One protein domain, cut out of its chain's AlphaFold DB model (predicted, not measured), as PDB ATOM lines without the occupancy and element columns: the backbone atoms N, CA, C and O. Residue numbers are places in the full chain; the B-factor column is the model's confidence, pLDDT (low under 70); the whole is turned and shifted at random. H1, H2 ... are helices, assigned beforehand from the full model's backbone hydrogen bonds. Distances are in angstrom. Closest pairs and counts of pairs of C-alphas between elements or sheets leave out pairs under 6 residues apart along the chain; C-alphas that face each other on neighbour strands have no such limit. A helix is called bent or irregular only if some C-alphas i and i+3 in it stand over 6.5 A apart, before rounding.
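This is residues 148 to 262 of the 262 residues of an uncharacterized protein of Heterobasidion irregulare (strain TC 32-1) (UniProt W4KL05). H4 and H1 run opposite ways across one side of H3, the middle helix, and H2 crosses H3 on another side; loop residues 168 to 173 stick out. The 115 printed residues include four named helices, H1 to H4 in order, and no named strand: all helix, compact, radius of gyration of the C-alphas 14.0 A, spans 46 by 32 by 27 A.

H4, residues 245 to 261, is 24.6 A long and ends at C-alpha 261 (227.948, 171.901, 281.104). H1, residues 148 to 163, is 21.9 A long and begins at C-alpha 148 (228.463, 164.075, 273.588). H3 is residues 223 to 238, 19.3 A; H2 is residues 186 to 198, 18.2 A. H1 and H3 are only just irregular: C-alphas 152 and 155, and C-alphas 233 and 236, are 7.0 A apart.

H3 is the hub. Its residues 232 to 236 touch H4, a helical hairpin at a steep tilt of 45 degrees; the closest C-alphas, of Tyr 232 and Val 255, are 5.5 A apart. Residues 149 to 156 of H1 touch H3 at a steep tilt of 50 degrees, the same way, closest C-alphas Ala 152 and Ala 224, 4.9 A. Residues 192 to 196 of H2 touch H3, about perpendicular at 74 degrees, closest C-alphas Val 196 and Trp 230, 6.9 A. H2 is apart from H1 and H4. Every O i to N i+4 pair is within hydrogen-bond range in H2 and H4, and 9 of 12 in H1 and in H3.

The C-alphas farthest apart, of Ser 172 and Gly 205, are 46.8 A apart. The printed part has no cut; the links H1 to H2 and H2 to H3 are long. Residues 206 to 208 and 262 have pLDDT under 70.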
ATOM      1  N   MET A 148     227.362 164.152 274.552       83.06
ATOM      2  CA  MET A 148     228.463 164.075 273.588       83.06
ATOM      3  C   MET A 148     228.001 164.322 272.152       83.06
ATOM      4  O   MET A 148     228.498 165.218 271.477       83.06
ATOM      5  N   HIS A 149     226.992 163.586 271.692       84.19
ATOM      6  CA  HIS A 149     226.458 163.754 270.339       84.19
ATOM      7  C   HIS A 149     225.698 165.072 270.160       84.19
ATOM      8  O   HIS A 149     225.698 165.645 269.069       84.19
ATOM      9  N   LEU A 150     225.041 165.553 271.220       85.81
ATOM     10  CA  LEU A 150     224.278 166.793 271.175       85.81
ATOM     11  C   LEU A 150     225.200 167.985 270.927       85.81
ATOM     12  O   LEU A 150     224.948 168.745 269.994       85.81
ATOM     13  N   TYR A 151     226.244 168.143 271.742       88.62
ATOM     14  CA  TYR A 151     227.131 169.295 271.635       88.62
ATOM     15  C   TYR A 151     228.149 169.120 270.506       88.62
ATOM     16  O   TYR A 151     228.369 170.064 269.764       88.62
ATOM     17  N   ALA A 152     228.732 167.933 270.316       89.69
ATOM     18  CA  ALA A 152     229.832 167.770 269.364       89.69
ATOM     19  C   ALA A 152     229.390 167.666 267.901       89.69
ATOM     20  O   ALA A 152     230.184 167.954 267.008       89.69
ATOM     21  N   LEU A 153     228.165 167.188 267.646       89.69
ATOM     22  CA  LEU A 153     227.687 166.890 266.295       89.69
ATOM     23  C   LEU A 153     226.377 167.614 265.990       89.69
ATOM     24  O   LEU A 153     226.353 168.481 265.122       89.69
ATOM     25  N   ASN A 154     225.298 167.313 266.717       89.50
ATOM     26  CA  ASN A 154     223.954 167.772 266.353       89.50
ATOM     27  C   ASN A 154     223.839 169.302 266.373       89.50
ATOM     28  O   ASN A 154     223.401 169.912 265.399       89.50
ATOM     29  N   LEU A 155     224.236 169.942 267.477       91.38
ATOM     30  CA  LEU A 155     224.113 171.390 267.631       91.38
ATOM     31  C   LEU A 155     225.053 172.131 266.682       91.38
ATOM     32  O   LEU A 155     224.653 173.096 266.035       91.38
ATOM     33  N   THR A 156     226.288 171.664 266.562       93.00
ATOM     34  CA  THR A 156     227.285 172.267 265.682       93.00
ATOM     35  C   THR A 156     226.925 172.116 264.202       93.00
ATOM     36  O   THR A 156     227.089 173.068 263.444       93.00
ATOM     37  N   GLU A 157     226.357 170.983 263.779       91.44
ATOM     38  CA  GLU A 157     225.821 170.814 262.422       91.44
ATOM     39  C   GLU A 157     224.646 171.753 262.151       91.44
ATOM     40  O   GLU A 157     224.595 172.370 261.088       91.44
ATOM     41  N   LEU A 158     223.731 171.916 263.112       92.56
ATOM     42  CA  LEU A 158     222.619 172.860 262.990       92.56
ATOM     43  C   LEU A 158     223.110 174.309 262.900       92.56
ATOM     44  O   LEU A 158     222.609 175.066 262.071       92.56
ATOM     45  N   ILE A 159     224.106 174.692 263.705       93.06
ATOM     46  CA  ILE A 159     224.728 176.021 263.647       93.06
ATOM     47  C   ILE A 159     225.349 176.253 262.268       93.06
ATOM     48  O   ILE A 159     225.041 177.254 261.625       93.06
ATOM     49  N   VAL A 160     226.172 175.323 261.778       92.19
ATOM     50  CA  VAL A 160     226.783 175.433 260.444       92.19
ATOM     51  C   VAL A 160     225.702 175.489 259.360       92.19
ATOM     52  O   VAL A 160     225.765 176.335 258.471       92.19
ATOM     53  N   GLY A 161     224.663 174.660 259.468       92.44
ATOM     54  CA  GLY A 161     223.529 174.657 258.548       92.44
ATOM     55  C   GLY A 161     222.751 175.976 258.531       92.44
ATOM     56  O   GLY A 161     222.305 176.399 257.462       92.44
ATOM     57  N   LEU A 162     222.603 176.651 259.677       92.50
ATOM     58  CA  LEU A 162     222.002 177.986 259.768       92.50
ATOM     59  C   LEU A 162     222.890 179.040 259.106       92.50
ATOM     60  O   LEU A 162     222.411 179.820 258.282       92.50
ATOM     61  N   LEU A 163     224.182 179.039 259.437       92.50
ATOM     62  CA  LEU A 163     225.146 180.023 258.945       92.50
ATOM     63  C   LEU A 163     225.400 179.897 257.437       92.50
ATOM     64  O   LEU A 163     225.660 180.901 256.782       92.50
ATOM     65  N   TYR A 164     225.296 178.688 256.884       90.62
ATOM     66  CA  TYR A 164     225.455 178.419 255.453       90.62
ATOM     67  C   TYR A 164     224.119 178.419 254.681       90.62
ATOM     68  O   TYR A 164     224.099 178.278 253.462       90.62
ATOM     69  N   SER A 165     222.974 178.564 255.358       90.25
ATOM     70  CA  SER A 165     221.636 178.415 254.754       90.25
ATOM     71  C   SER A 165     221.361 177.037 254.118       90.25
ATOM     72  O   SER A 165     220.643 176.944 253.121       90.25
ATOM     73  N   MET A 166     221.885 175.948 254.692       87.50
ATOM     74  CA  MET A 166     221.618 174.580 254.211       87.50
ATOM     75  C   MET A 166     220.341 173.958 254.784       87.50
ATOM     76  O   MET A 166     219.819 173.016 254.195       87.50
ATOM     77  N   LEU A 167     219.825 174.460 255.912       88.38
ATOM     78  CA  LEU A 167     218.659 173.851 256.557       88.38
ATOM     79  C   LEU A 167     217.394 173.953 255.701       88.38
ATOM     80  O   LEU A 167     217.121 174.975 255.056       88.38
ATOM     81  N   ASP A 168     216.587 172.896 255.733       86.25
ATOM     82  CA  ASP A 168     215.295 172.852 255.061       86.25
ATOM     83  C   ASP A 168     214.371 173.961 255.553       86.25
ATOM     84  O   ASP A 168     214.245 174.246 256.746       86.25
ATOM     85  N   CYS A 169     213.718 174.615 254.597       83.69
ATOM     86  CA  CYS A 169     212.782 175.690 254.866       83.69
ATOM     87  C   CYS A 169     211.367 175.204 254.627       83.69
ATOM     88  O   CYS A 169     211.064 174.597 253.602       83.69
ATOM     89  N   SER A 170     210.471 175.511 255.561       80.50
ATOM     90  CA  SER A 170     209.052 175.372 255.267       80.50
ATOM     91  C   SER A 170     208.613 176.394 254.229       80.50
ATOM     92  O   SER A 170     209.192 177.471 254.162       80.50
ATOM     93  N   VAL A 171     207.513 176.103 253.534       80.25
ATOM     94  CA  VAL A 171     206.906 176.963 252.499       80.25
ATOM     95  C   VAL A 171     206.733 178.426 252.941       80.25
ATOM     96  O   VAL A 171     206.848 179.335 252.132       80.25
ATOM     97  N   SER A 172     206.490 178.670 254.231       79.62
ATOM     98  CA  SER A 172     206.300 180.010 254.798       79.62
ATOM     99  C   SER A 172     207.591 180.744 255.194       79.62
ATOM    100  O   SER A 172     207.505 181.815 255.785       79.62
ATOM    101  N   ASN A 173     208.772 180.160 254.974       83.31
ATOM    102  CA  ASN A 173     210.062 180.739 255.353       83.31
ATOM    103  C   ASN A 173     210.933 180.947 254.110       83.31
ATOM    104  O   ASN A 173     210.904 180.134 253.190       83.31
ATOM    105  N   ASN A 174     211.737 182.009 254.104       86.31
ATOM    106  CA  ASN A 174     212.641 182.328 253.005       86.31
ATOM    107  C   ASN A 174     214.088 182.366 253.516       86.31
ATOM    108  O   ASN A 174     214.376 183.070 254.477       86.31
ATOM    109  N   ARG A 175     215.007 181.642 252.867       88.12
ATOM    110  CA  ARG A 175     216.443 181.666 253.207       88.12
ATOM    111  C   ARG A 175     217.091 183.018 252.921       88.12
ATOM    112  O   ARG A 175     218.079 183.363 253.558       88.12
ATOM    113  N   ASP A 176     216.548 183.788 251.981       86.62
ATOM    114  CA  ASP A 176     217.080 185.105 251.623       86.62
ATOM    115  C   ASP A 176     216.845 186.155 252.714       86.62
ATOM    116  O   ASP A 176     217.532 187.171 252.738       86.62
ATOM    117  N   SER A 177     215.919 185.914 253.649       88.75
ATOM    118  CA  SER A 177     215.711 186.803 254.798       88.75
ATOM    119  C   SER A 177     216.633 186.495 255.982       88.75
ATOM    120  O   SER A 177     216.565 187.186 257.001       88.75
ATOM    121  N   TRP A 178     217.490 185.473 255.886       90.94
ATOM    122  CA  TRP A 178     218.362 185.055 256.982       90.94
ATOM    123  C   TRP A 178     219.579 185.969 257.065       90.94
ATOM    124  O   TRP A 178     220.651 185.697 256.545       90.94
ATOM    125  N   ASN A 179     219.428 187.061 257.794       90.00
ATOM    126  CA  ASN A 179     220.493 188.006 258.121       90.00
ATOM    127  C   ASN A 179     221.657 187.412 258.944       90.00
ATOM    128  O   ASN A 179     222.685 188.067 259.106       90.00
ATOM    129  N   PHE A 180     221.515 186.188 259.457       90.31
ATOM    130  CA  PHE A 180     222.567 185.449 260.156       90.31
ATOM    131  C   PHE A 180     223.352 184.476 259.259       90.31
ATOM    132  O   PHE A 180     224.351 183.928 259.721       90.31
ATOM    133  N   SER A 181     222.956 184.238 258.001       93.12
ATOM    134  CA  SER A 181     223.615 183.250 257.128       93.12
ATOM    135  C   SER A 181     224.865 183.778 256.417       93.12
ATOM    136  O   SER A 181     225.003 183.755 255.194       93.12
ATOM    137  N   VAL A 182     225.821 184.254 257.211       92.00
ATOM    138  CA  VAL A 182     227.040 184.924 256.730       92.00
ATOM    139  C   VAL A 182     227.974 184.022 255.925       92.00
ATOM    140  O   VAL A 182     228.734 184.512 255.099       92.00
ATOM    141  N   LEU A 183     227.906 182.703 256.123       93.31
ATOM    142  CA  LEU A 183     228.739 181.736 255.403       93.31
ATOM    143  C   LEU A 183     228.126 181.314 254.062       93.31
ATOM    144  O   LEU A 183     228.721 180.510 253.354       93.31
ATOM    145  N   ARG A 184     226.953 181.845 253.693       92.81
ATOM    146  CA  ARG A 184     226.342 181.602 252.380       92.81
ATOM    147  C   ARG A 184     227.170 182.196 251.236       92.81
ATOM    148  O   ARG A 184     227.125 181.668 250.126       92.81
ATOM    149  N   ASP A 185     227.893 183.288 251.485       92.31
ATOM    150  CA  ASP A 185     228.800 183.882 250.500       92.31
ATOM    151  C   ASP A 185     230.038 182.978 250.323       92.31
ATOM    152  O   ASP A 185     230.782 182.770 251.289       92.31
ATOM    153  N   PRO A 186     230.308 182.464 249.105       93.38
ATOM    154  CA  PRO A 186     231.456 181.600 248.851       93.38
ATOM    155  C   PRO A 186     232.803 182.226 249.231       93.38
ATOM    156  O   PRO A 186     233.702 181.508 249.661       93.38
ATOM    157  N   GLN A 187     232.965 183.546 249.093       95.06
ATOM    158  CA  GLN A 187     234.210 184.230 249.450       95.06
ATOM    159  C   GLN A 187     234.404 184.260 250.965       95.06
ATOM    160  O   GLN A 187     235.491 183.940 251.450       95.06
ATOM    161  N   ILE A 188     233.342 184.582 251.712       94.38
ATOM    162  CA  ILE A 188     233.362 184.572 253.182       94.38
ATOM    163  C   ILE A 188     233.604 183.150 253.683       94.38
ATOM    164  O   ILE A 188     234.418 182.947 254.580       94.38
ATOM    165  N   TRP A 189     232.964 182.153 253.071       94.94
ATOM    166  CA  TRP A 189     233.152 180.754 253.433       94.94
ATOM    167  C   TRP A 189     234.589 180.270 253.234       94.94
ATOM    168  O   TRP A 189     235.174 179.685 254.144       94.94
ATOM    169  N   GLN A 190     235.186 180.556 252.074       96.19
ATOM    170  CA  GLN A 190     236.575 180.192 251.790       96.19
ATOM    171  C   GLN A 190     237.554 180.912 252.725       96.19
ATOM    172  O   GLN A 190     238.496 180.299 253.233       96.19
ATOM    173  N   ALA A 191     237.317 182.198 253.009       95.69
ATOM    174  CA  ALA A 191     238.125 182.957 253.960       95.69
ATOM    175  C   ALA A 191     238.016 182.391 255.387       95.69
ATOM    176  O   ALA A 191     239.038 182.207 256.050       95.69
ATOM    177  N   HIS A 192     236.799 182.061 255.835       95.62
ATOM    178  CA  HIS A 192     236.540 181.443 257.137       95.62
ATOM    179  C   HIS A 192     237.237 180.092 257.255       95.62
ATOM    180  O   HIS A 192     237.954 179.843 258.220       95.62
ATOM    181  N   GLY A 193     237.087 179.236 256.246       95.19
ATOM    182  CA  GLY A 193     237.694 177.916 256.253       95.19
ATOM    183  C   GLY A 193     239.227 177.957 256.283       95.19
ATOM    184  O   GLY A 193     239.861 177.233 257.056       95.19
ATOM    185  N   LYS A 194     239.832 178.886 255.531       95.94
ATOM    186  CA  LYS A 194     241.273 179.155 255.603       95.94
ATOM    187  C   LYS A 194     241.688 179.640 256.993       95.94
ATOM    188  O   LYS A 194     242.699 179.169 257.510       95.94
ATOM    189  N   ALA A 195     240.919 180.543 257.605       95.50
ATOM    190  CA  ALA A 195     241.206 181.045 258.946       95.50
ATOM    191  C   ALA A 195     241.226 179.906 259.980       95.50
ATOM    192  O   ALA A 195     242.182 179.808 260.752       95.50
ATOM    193  N   VAL A 196     240.249 178.992 259.925       94.69
ATOM    194  CA  VAL A 196     240.207 177.784 260.767       94.69
ATOM    195  C   VAL A 196     241.484 176.963 260.602       94.69
ATOM    196  O   VAL A 196     242.184 176.731 261.585       94.69
ATOM    197  N   ALA A 197     241.864 176.611 259.372       93.31
ATOM    198  CA  ALA A 197     243.064 175.807 259.124       93.31
ATOM    199  C   ALA A 197     244.361 176.491 259.599       93.31
ATOM    200  O   ALA A 197     245.245 175.836 260.159       93.31
ATOM    201  N   THR A 198     244.471 177.817 259.445       94.00
ATOM    202  CA  THR A 198     245.648 178.584 259.898       94.00
ATOM    203  C   THR A 198     245.807 178.646 261.416       94.00
ATOM    204  O   THR A 198     246.882 179.010 261.889       94.00
ATOM    205  N   THR A 199     244.781 178.268 262.188       92.25
ATOM    206  CA  THR A 199     244.873 178.233 263.655       92.25
ATOM    207  C   THR A 199     245.649 177.027 264.187       92.25
ATOM    208  O   THR A 199     246.111 177.069 265.323       92.25
ATOM    209  N   THR A 200     245.861 175.995 263.361       90.19
ATOM    210  CA  THR A 200     246.506 174.726 263.741       90.19
ATOM    211  C   THR A 200     247.792 174.887 264.569       90.19
ATOM    212  O   THR A 200     247.887 174.242 265.609       90.19
ATOM    213  N   PRO A 201     248.763 175.752 264.202       90.31
ATOM    214  CA  PRO A 201     250.012 175.892 264.962       90.31
ATOM    215  C   PRO A 201     249.839 176.493 266.365       90.31
ATOM    216  O   PRO A 201     250.763 176.432 267.170       90.31
ATOM    217  N   TYR A 202     248.687 177.110 266.641       89.19
ATOM    218  CA  TYR A 202     248.379 177.785 267.903       89.19
ATOM    219  C   TYR A 202     247.475 176.951 268.815       89.19
ATOM    220  O   TYR A 202     247.200 177.361 269.941       89.19
ATOM    221  N   LEU A 203     247.001 175.794 268.343       87.56
ATOM    222  CA  LEU A 203     246.233 174.874 269.166       87.56
ATOM    223  C   LEU A 203     247.193 174.069 270.050       87.56
ATOM    224  O   LEU A 203     248.193 173.545 269.554       87.56
ATOM    225  N   PRO A 204     246.927 173.957 271.362       83.56
ATOM    226  CA  PRO A 204     247.738 173.117 272.223       83.56
ATOM    227  C   PRO A 204     247.636 171.660 271.762       83.56
ATOM    228  O   PRO A 204     246.555 171.182 271.425       83.56
ATOM    229  N   GLY A 205     248.753 170.932 271.815       75.62
ATOM    230  CA  GLY A 205     248.831 169.531 271.378       75.62
ATOM    231  C   GLY A 205     247.977 168.540 272.181       75.62
ATOM    232  O   GLY A 205     248.040 167.351 271.909       75.62
ATOM    233  N   ILE A 206     247.197 169.014 273.162       69.62
ATOM    234  CA  ILE A 206     246.168 168.222 273.853       69.62
ATOM    235  C   ILE A 206     244.959 167.943 272.954       69.62
ATOM    236  O   ILE A 206     244.183 167.034 273.228       69.62
ATOM    237  N   PHE A 207     244.757 168.762 271.918       66.19
ATOM    238  CA  PHE A 207     243.750 168.500 270.906       66.19
ATOM    239  C   PHE A 207     244.361 167.502 269.930       66.19
ATOM    240  O   PHE A 207     245.119 167.894 269.045       66.19
ATOM    241  N   ASP A 208     244.048 166.217 270.122       66.81
ATOM    242  CA  ASP A 208     244.618 165.113 269.337       66.81
ATOM    243  C   ASP A 208     244.522 165.357 267.823       66.81
ATOM    244  O   ASP A 208     245.383 164.906 267.067       66.81
ATOM    245  N   TRP A 209     243.496 166.097 267.378       85.00
ATOM    246  CA  TRP A 209     243.260 166.403 265.973       85.00
ATOM    247  C   TRP A 209     242.808 167.858 265.742       85.00
ATOM    248  O   TRP A 209     241.723 168.235 266.198       85.00
ATOM    249  N   PRO A 210     243.587 168.691 265.023       87.69
ATOM    250  CA  PRO A 210     243.179 170.052 264.690       87.69
ATOM    251  C   PRO A 210     242.054 170.053 263.636       87.69
ATOM    252  O   PRO A 210     242.010 169.166 262.777       87.69
ATOM    253  N   PRO A 211     241.151 171.052 263.657       89.88
ATOM    254  CA  PRO A 211     240.102 171.172 262.655       89.88
ATOM    255  C   PRO A 211     240.693 171.407 261.259       89.88
ATOM    256  O   PRO A 211     241.558 172.265 261.063       89.88
ATOM    257  N   CYS A 212     240.202 170.651 260.276       90.44
ATOM    258  CA  CYS A 212     240.537 170.862 258.867       90.44
ATOM    259  C   CYS A 212     239.967 172.191 258.344       90.44
ATOM    260  O   CYS A 212     239.162 172.836 259.009       90.44
ATOM    261  N   ASN A 213     240.338 172.586 257.120       94.25
ATOM    262  CA  ASN A 213     239.630 173.651 256.408       94.25
ATOM    263  C   ASN A 213     238.206 173.164 256.062       94.25
ATOM    264  O   ASN A 213     238.064 172.390 255.108       94.25
ATOM    265  N   PRO A 214     237.144 173.630 256.753       92.44
ATOM    266  CA  PRO A 214     235.796 173.133 256.512       92.44
ATOM    267  C   PRO A 214     235.277 173.466 255.104       92.44
ATOM    268  O   PRO A 214     234.362 172.794 254.631       92.44
ATOM    269  N   ALA A 215     235.871 174.450 254.413       92.38
ATOM    270  CA  ALA A 215     235.503 174.830 253.053       92.38
ATOM    271  C   ALA A 215     236.068 173.903 251.965       92.38
ATOM    272  O   ALA A 215     235.530 173.869 250.858       92.38
ATOM    273  N   GLU A 216     237.117 173.140 252.275       90.88
ATOM    274  CA  GLU A 216     237.688 172.119 251.386       90.88
ATOM    275  C   GLU A 216     237.203 170.723 251.773       90.88
ATOM    276  O   GLU A 216     236.763 169.938 250.932       90.88
ATOM    277  N   LYS A 217     237.276 170.415 253.071       85.69
ATOM    278  CA  LYS A 217     236.865 169.137 253.636       85.69
ATOM    279  C   LYS A 217     236.346 169.354 255.048       85.69
ATOM    280  O   LYS A 217     237.086 169.739 255.945       85.69
ATOM    281  N   ILE A 218     235.074 169.023 255.242       77.38
ATOM    282  CA  ILE A 218     234.351 169.262 256.495       77.38
ATOM    283  C   ILE A 218     235.023 168.608 257.716       77.38
ATOM    284  O   ILE A 218     234.971 169.182 258.797       77.38
ATOM    285  N   ASN A 219     235.602 167.411 257.577       82.12
ATOM    286  CA  ASN A 219     236.414 166.787 258.627       82.12
ATOM    287  C   ASN A 219     237.321 165.677 258.072       82.12
ATOM    288  O   ASN A 219     237.127 165.187 256.956       82.12
ATOM    289  N   SER A 220     238.286 165.233 258.876       79.88
ATOM    290  CA  SER A 220     239.224 164.151 258.552       79.88
ATOM    291  C   SER A 220     238.799 162.752 259.032       79.88
ATOM    292  O   SER A 220     239.579 161.811 258.913       79.88
ATOM    293  N   GLY A 221     237.570 162.591 259.531       83.50
ATOM    294  CA  GLY A 221     237.103 161.389 260.238       83.50
ATOM    295  C   GLY A 221     236.996 161.583 261.756       83.50
ATOM    296  O   GLY A 221     236.227 160.878 262.403       83.50
ATOM    297  N   TYR A 222     237.652 162.608 262.312       86.75
ATOM    298  CA  TYR A 222     237.576 163.003 263.728       86.75
ATOM    299  C   TYR A 222     236.541 164.110 263.968       86.75
ATOM    300  O   TYR A 222     236.795 165.116 264.627       86.75
ATOM    301  N   LYS A 223     235.337 163.923 263.414       88.69
ATOM    302  CA  LYS A 223     234.313 164.973 263.304       88.69
ATOM    303  C   LYS A 223     233.980 165.660 264.631       88.69
ATOM    304  O   LYS A 223     233.892 166.879 264.650       88.69
ATOM    305  N   ALA A 224     233.814 164.897 265.712       89.62
ATOM    306  CA  ALA A 224     233.427 165.442 267.012       89.62
ATOM    307  C   ALA A 224     234.452 166.467 267.526       89.62
ATOM    308  O   ALA A 224     234.106 167.626 267.728       89.62
ATOM    309  N   VAL A 225     235.722 166.077 267.666       89.31
ATOM    310  CA  VAL A 225     236.789 166.962 268.173       89.31
ATOM    311  C   VAL A 225     237.002 168.168 267.256       89.31
ATOM    312  O   VAL A 225     237.132 169.293 267.745       89.31
ATOM    313  N   GLU A 226     236.975 167.961 265.935       91.81
ATOM    314  CA  GLU A 226     237.124 169.053 264.971       91.81
ATOM    315  C   GLU A 226     235.986 170.077 265.093       91.81
ATOM    316  O   GLU A 226     236.248 171.276 265.161       91.81
ATOM    317  N   TYR A 227     234.732 169.627 265.186       92.12
ATOM    318  CA  TYR A 227     233.571 170.511 265.319       92.12
ATOM    319  C   TYR A 227     233.545 171.236 266.668       92.12
ATOM    320  O   TYR A 227     233.227 172.424 266.702       92.12
ATOM    321  N   ILE A 228     233.918 170.568 267.763       91.56
ATOM    322  CA  ILE A 228     234.009 171.197 269.088       91.56
ATOM    323  C   ILE A 228     235.038 172.326 269.061       91.56
ATOM    324  O   ILE A 228     234.730 173.463 269.421       91.56
ATOM    325  N   THR A 229     236.247 172.023 268.586       91.81
ATOM    326  CA  THR A 229     237.350 172.988 268.527       91.81
ATOM    327  C   THR A 229     236.994 174.150 267.608       91.81
ATOM    328  O   THR A 229     237.159 175.317 267.965       91.81
ATOM    329  N   TRP A 230     236.435 173.846 266.437       93.12
ATOM    330  CA  TRP A 230     236.039 174.852 265.469       93.12
ATOM    331  C   TRP A 230     234.907 175.751 265.978       93.12
ATOM    332  O   TRP A 230     235.044 176.977 265.955       93.12
ATOM    333  N   ILE A 231     233.791 175.183 266.435       94.62
ATOM    334  CA  ILE A 231     232.591 175.954 266.779       94.62
ATOM    335  C   ILE A 231     232.697 176.574 268.170       94.62
ATOM    336  O   ILE A 231     232.403 177.755 268.326       94.62
ATOM    337  N   TYR A 232     233.130 175.839 269.189       93.38
ATOM    338  CA  TYR A 232     233.156 176.376 270.554       93.38
ATOM    339  C   TYR A 232     234.479 177.058 270.903       93.38
ATOM    340  O   TYR A 232     234.464 178.026 271.659       93.38
ATOM    341  N   GLY A 233     235.596 176.610 270.323       92.00
ATOM    342  CA  GLY A 233     236.915 177.200 270.561       92.00
ATOM    343  C   GLY A 233     237.212 178.416 269.680       92.00
ATOM    344  O   GLY A 233     237.500 179.498 270.183       92.00
ATOM    345  N   LEU A 234     237.142 178.249 268.356       94.06
ATOM    346  CA  LEU A 234     237.628 179.254 267.396       94.06
ATOM    347  C   LEU A 234     236.550 180.248 266.952       94.06
ATOM    348  O   LEU A 234     236.794 181.451 266.828       94.06
ATOM    349  N   SER A 235     235.341 179.753 266.696       94.06
ATOM    350  CA  SER A 235     234.279 180.548 266.079       94.06
ATOM    351  C   SER A 235     233.802 181.770 266.879       94.06
ATOM    352  O   SER A 235     233.399 182.730 266.225       94.06
ATOM    353  N   PRO A 236     233.878 181.844 268.230       94.06
ATOM    354  CA  PRO A 236     233.551 183.080 268.947       94.06
ATOM    355  C   PRO A 236     234.383 184.280 268.480       94.06
ATOM    356  O   PRO A 236     233.869 185.393 268.389       94.06
ATOM    357  N   THR A 237     235.653 184.049 268.141       93.25
ATOM    358  CA  THR A 237     236.544 185.078 267.598       93.25
ATOM    359  C   THR A 237     236.373 185.227 266.090       93.25
ATOM    360  O   THR A 237     236.308 186.350 265.603       93.25
ATOM    361  N   LEU A 238     236.251 184.124 265.340       93.44
ATOM    362  CA  LEU A 238     236.118 184.182 263.874       93.44
ATOM    363  C   LEU A 238     234.796 184.820 263.408       93.44
ATOM    364  O   LEU A 238     234.740 185.410 262.330       93.44
ATOM    365  N   PHE A 239     233.738 184.734 264.218       92.94
ATOM    366  CA  PHE A 239     232.461 185.389 263.931       92.94
ATOM    367  C   PHE A 239     232.391 186.849 264.383       92.94
ATOM    368  O   PHE A 239     231.447 187.562 264.030       92.94
ATOM    369  N   TYR A 240     233.397 187.330 265.115       91.56
ATOM    370  CA  TYR A 240     233.460 188.724 265.518       91.56
ATOM    371  C   TYR A 240     233.695 189.623 264.295       91.56
ATOM    372  O   TYR A 240     234.686 189.490 263.581       91.56
ATOM    373  N   GLY A 241     232.765 190.543 264.038       88.12
ATOM    374  CA  GLY A 241     232.823 191.463 262.898       88.12
ATOM    375  C   GLY A 241     232.321 190.890 261.566       88.12
ATOM    376  O   GLY A 241     232.055 191.670 260.657       88.12
ATOM    377  N   THR A 242     232.124 189.571 261.451       90.38
ATOM    378  CA  THR A 242     231.466 188.946 260.285       90.38
ATOM    379  C   THR A 242     229.976 188.735 260.530       90.38
ATOM    380  O   THR A 242     229.155 189.022 259.661       90.38
ATOM    381  N   LEU A 243     229.605 188.286 261.732       91.88
ATOM    382  CA  LEU A 243     228.221 188.111 262.154       91.88
ATOM    383  C   LEU A 243     227.683 189.401 262.786       91.88
ATOM    384  O   LEU A 243     228.390 190.089 263.525       91.88
ATOM    385  N   GLN A 244     226.411 189.734 262.529       91.94
ATOM    386  CA  GLN A 244     225.781 190.895 263.174       91.94
ATOM    387  C   GLN A 244     225.869 190.764 264.700       91.94
ATOM    388  O   GLN A 244     225.711 189.669 265.250       91.94
ATOM    389  N   SER A 245     226.080 191.890 265.385       91.56
ATOM    390  CA  SER A 245     226.393 191.930 266.822       91.56
ATOM    391  C   SER A 245     225.402 191.148 267.686       91.56
ATOM    392  O   SER A 245     225.816 190.424 268.591       91.56
ATOM    393  N   ILE A 246     224.106 191.231 267.370       93.12
ATOM    394  CA  ILE A 246     223.049 190.510 268.084       93.12
ATOM    395  C   ILE A 246     223.238 188.989 268.005       93.12
ATOM    396  O   ILE A 246     223.238 188.309 269.030       93.12
ATOM    397  N   PHE A 247     223.483 188.443 266.812       93.00
ATOM    398  CA  PHE A 247     223.668 187.005 266.620       93.00
ATOM    399  C   PHE A 247     225.020 186.531 267.151       93.00
ATOM    400  O   PHE A 247     225.084 185.447 267.725       93.00
ATOM    401  N   CYS A 248     226.070 187.351 267.042       93.19
ATOM    402  CA  CYS A 248     227.367 187.062 267.654       93.19
ATOM    403  C   CYS A 248     227.238 186.913 269.174       93.19
ATOM    404  O   CYS A 248     227.763 185.967 269.753       93.19
ATOM    405  N   TRP A 249     226.482 187.797 269.827       93.44
ATOM    406  CA  TRP A 249     226.248 187.707 271.265       93.44
ATOM    407  C   TRP A 249     225.436 186.468 271.653       93.44
ATOM    408  O   TRP A 249     225.795 185.771 272.604       93.44
ATOM    409  N   HIS A 250     224.374 186.151 270.905       92.56
ATOM    410  CA  HIS A 250     223.603 184.926 271.131       92.56
ATOM    411  C   HIS A 250     224.460 183.672 270.947       92.56
ATOM    412  O   HIS A 250     224.394 182.763 271.771       92.56
ATOM    413  N   PHE A 251     225.297 183.644 269.911       94.19
ATOM    414  CA  PHE A 251     226.233 182.557 269.666       94.19
ATOM    415  C   PHE A 251     227.221 182.392 270.828       94.19
ATOM    416  O   PHE A 251     227.323 181.300 271.385       94.19
ATOM    417  N   CYS A 252     227.870 183.474 271.271       94.44
ATOM    418  CA  CYS A 252     228.792 183.435 272.408       94.44
ATOM    419  C   CYS A 252     228.108 182.965 273.698       94.44
ATOM    420  O   CYS A 252     228.701 182.208 274.461       94.44
ATOM    421  N   LYS A 253     226.847 183.345 273.941       93.31
ATOM    422  CA  LYS A 253     226.074 182.812 275.073       93.31
ATOM    423  C   LYS A 253     225.857 181.308 274.989       93.31
ATOM    424  O   LYS A 253     225.999 180.629 276.001       93.31
ATOM    425  N   SER A 254     225.543 180.790 273.804       91.62
ATOM    426  CA  SER A 254     225.434 179.347 273.586       91.62
ATOM    427  C   SER A 254     226.767 178.645 273.848       91.62
ATOM    428  O   SER A 254     226.785 177.618 274.516       91.62
ATOM    429  N   VAL A 255     227.886 179.226 273.397       94.00
ATOM    430  CA  VAL A 255     229.235 178.702 273.668       94.00
ATOM    431  C   VAL A 255     229.543 178.676 275.167       94.00
ATOM    432  O   VAL A 255     230.038 177.668 275.664       94.00
ATOM    433  N   VAL A 256     229.217 179.738 275.911       94.12
ATOM    434  CA  VAL A 256     229.358 179.759 277.379       94.12
ATOM    435  C   VAL A 256     228.494 178.676 278.025       94.12
ATOM    436  O   VAL A 256     228.969 177.966 278.903       94.12
ATOM    437  N   GLY A 257     227.252 178.507 277.567       90.62
ATOM    438  CA  GLY A 257     226.360 177.458 278.063       90.62
ATOM    439  C   GLY A 257     226.935 176.050 277.890       90.62
ATOM    440  O   GLY A 257     226.809 175.238 278.800       90.62
ATOM    441  N   ILE A 258     227.607 175.776 276.768       90.38
ATOM    442  CA  ILE A 258     228.282 174.489 276.544       90.38
ATOM    443  C   ILE A 258     229.462 174.305 277.502       90.38
ATOM    444  O   ILE A 258     229.494 173.290 278.187       90.38
ATOM    445  N   HIS A 259     230.353 175.293 277.636       89.12
ATOM    446  CA  HIS A 259     231.510 175.210 278.544       89.12
ATOM    447  C   HIS A 259     231.140 175.101 280.033       89.12
ATOM    448  O   HIS A 259     231.944 174.659 280.847       89.12
ATOM    449  N   LEU A 260     229.946 175.555 280.425       89.12
ATOM    450  CA  LEU A 260     229.451 175.380 281.794       89.12
ATOM    451  C   LEU A 260     228.923 173.963 282.050       89.12
ATOM    452  O   LEU A 260     228.859 173.542 283.202       89.12
ATOM    453  N   MET A 261     228.507 173.251 281.001       82.12
ATOM    454  CA  MET A 261     227.948 171.901 281.104       82.12
ATOM    455  C   MET A 261     228.967 170.795 280.805       82.12
ATOM    456  O   MET A 261     228.743 169.661 281.230       82.12
ATOM    457  N   HIS A 262     230.040 171.098 280.070       68.19
ATOM    458  CA  HIS A 262     231.059 170.157 279.601       68.19
ATOM    459  C   HIS A 262     232.436 170.823 279.577       68.19
ATOM    460  O   HIS A 262     233.414 170.151 279.967       68.19
TER     461      HIS A 262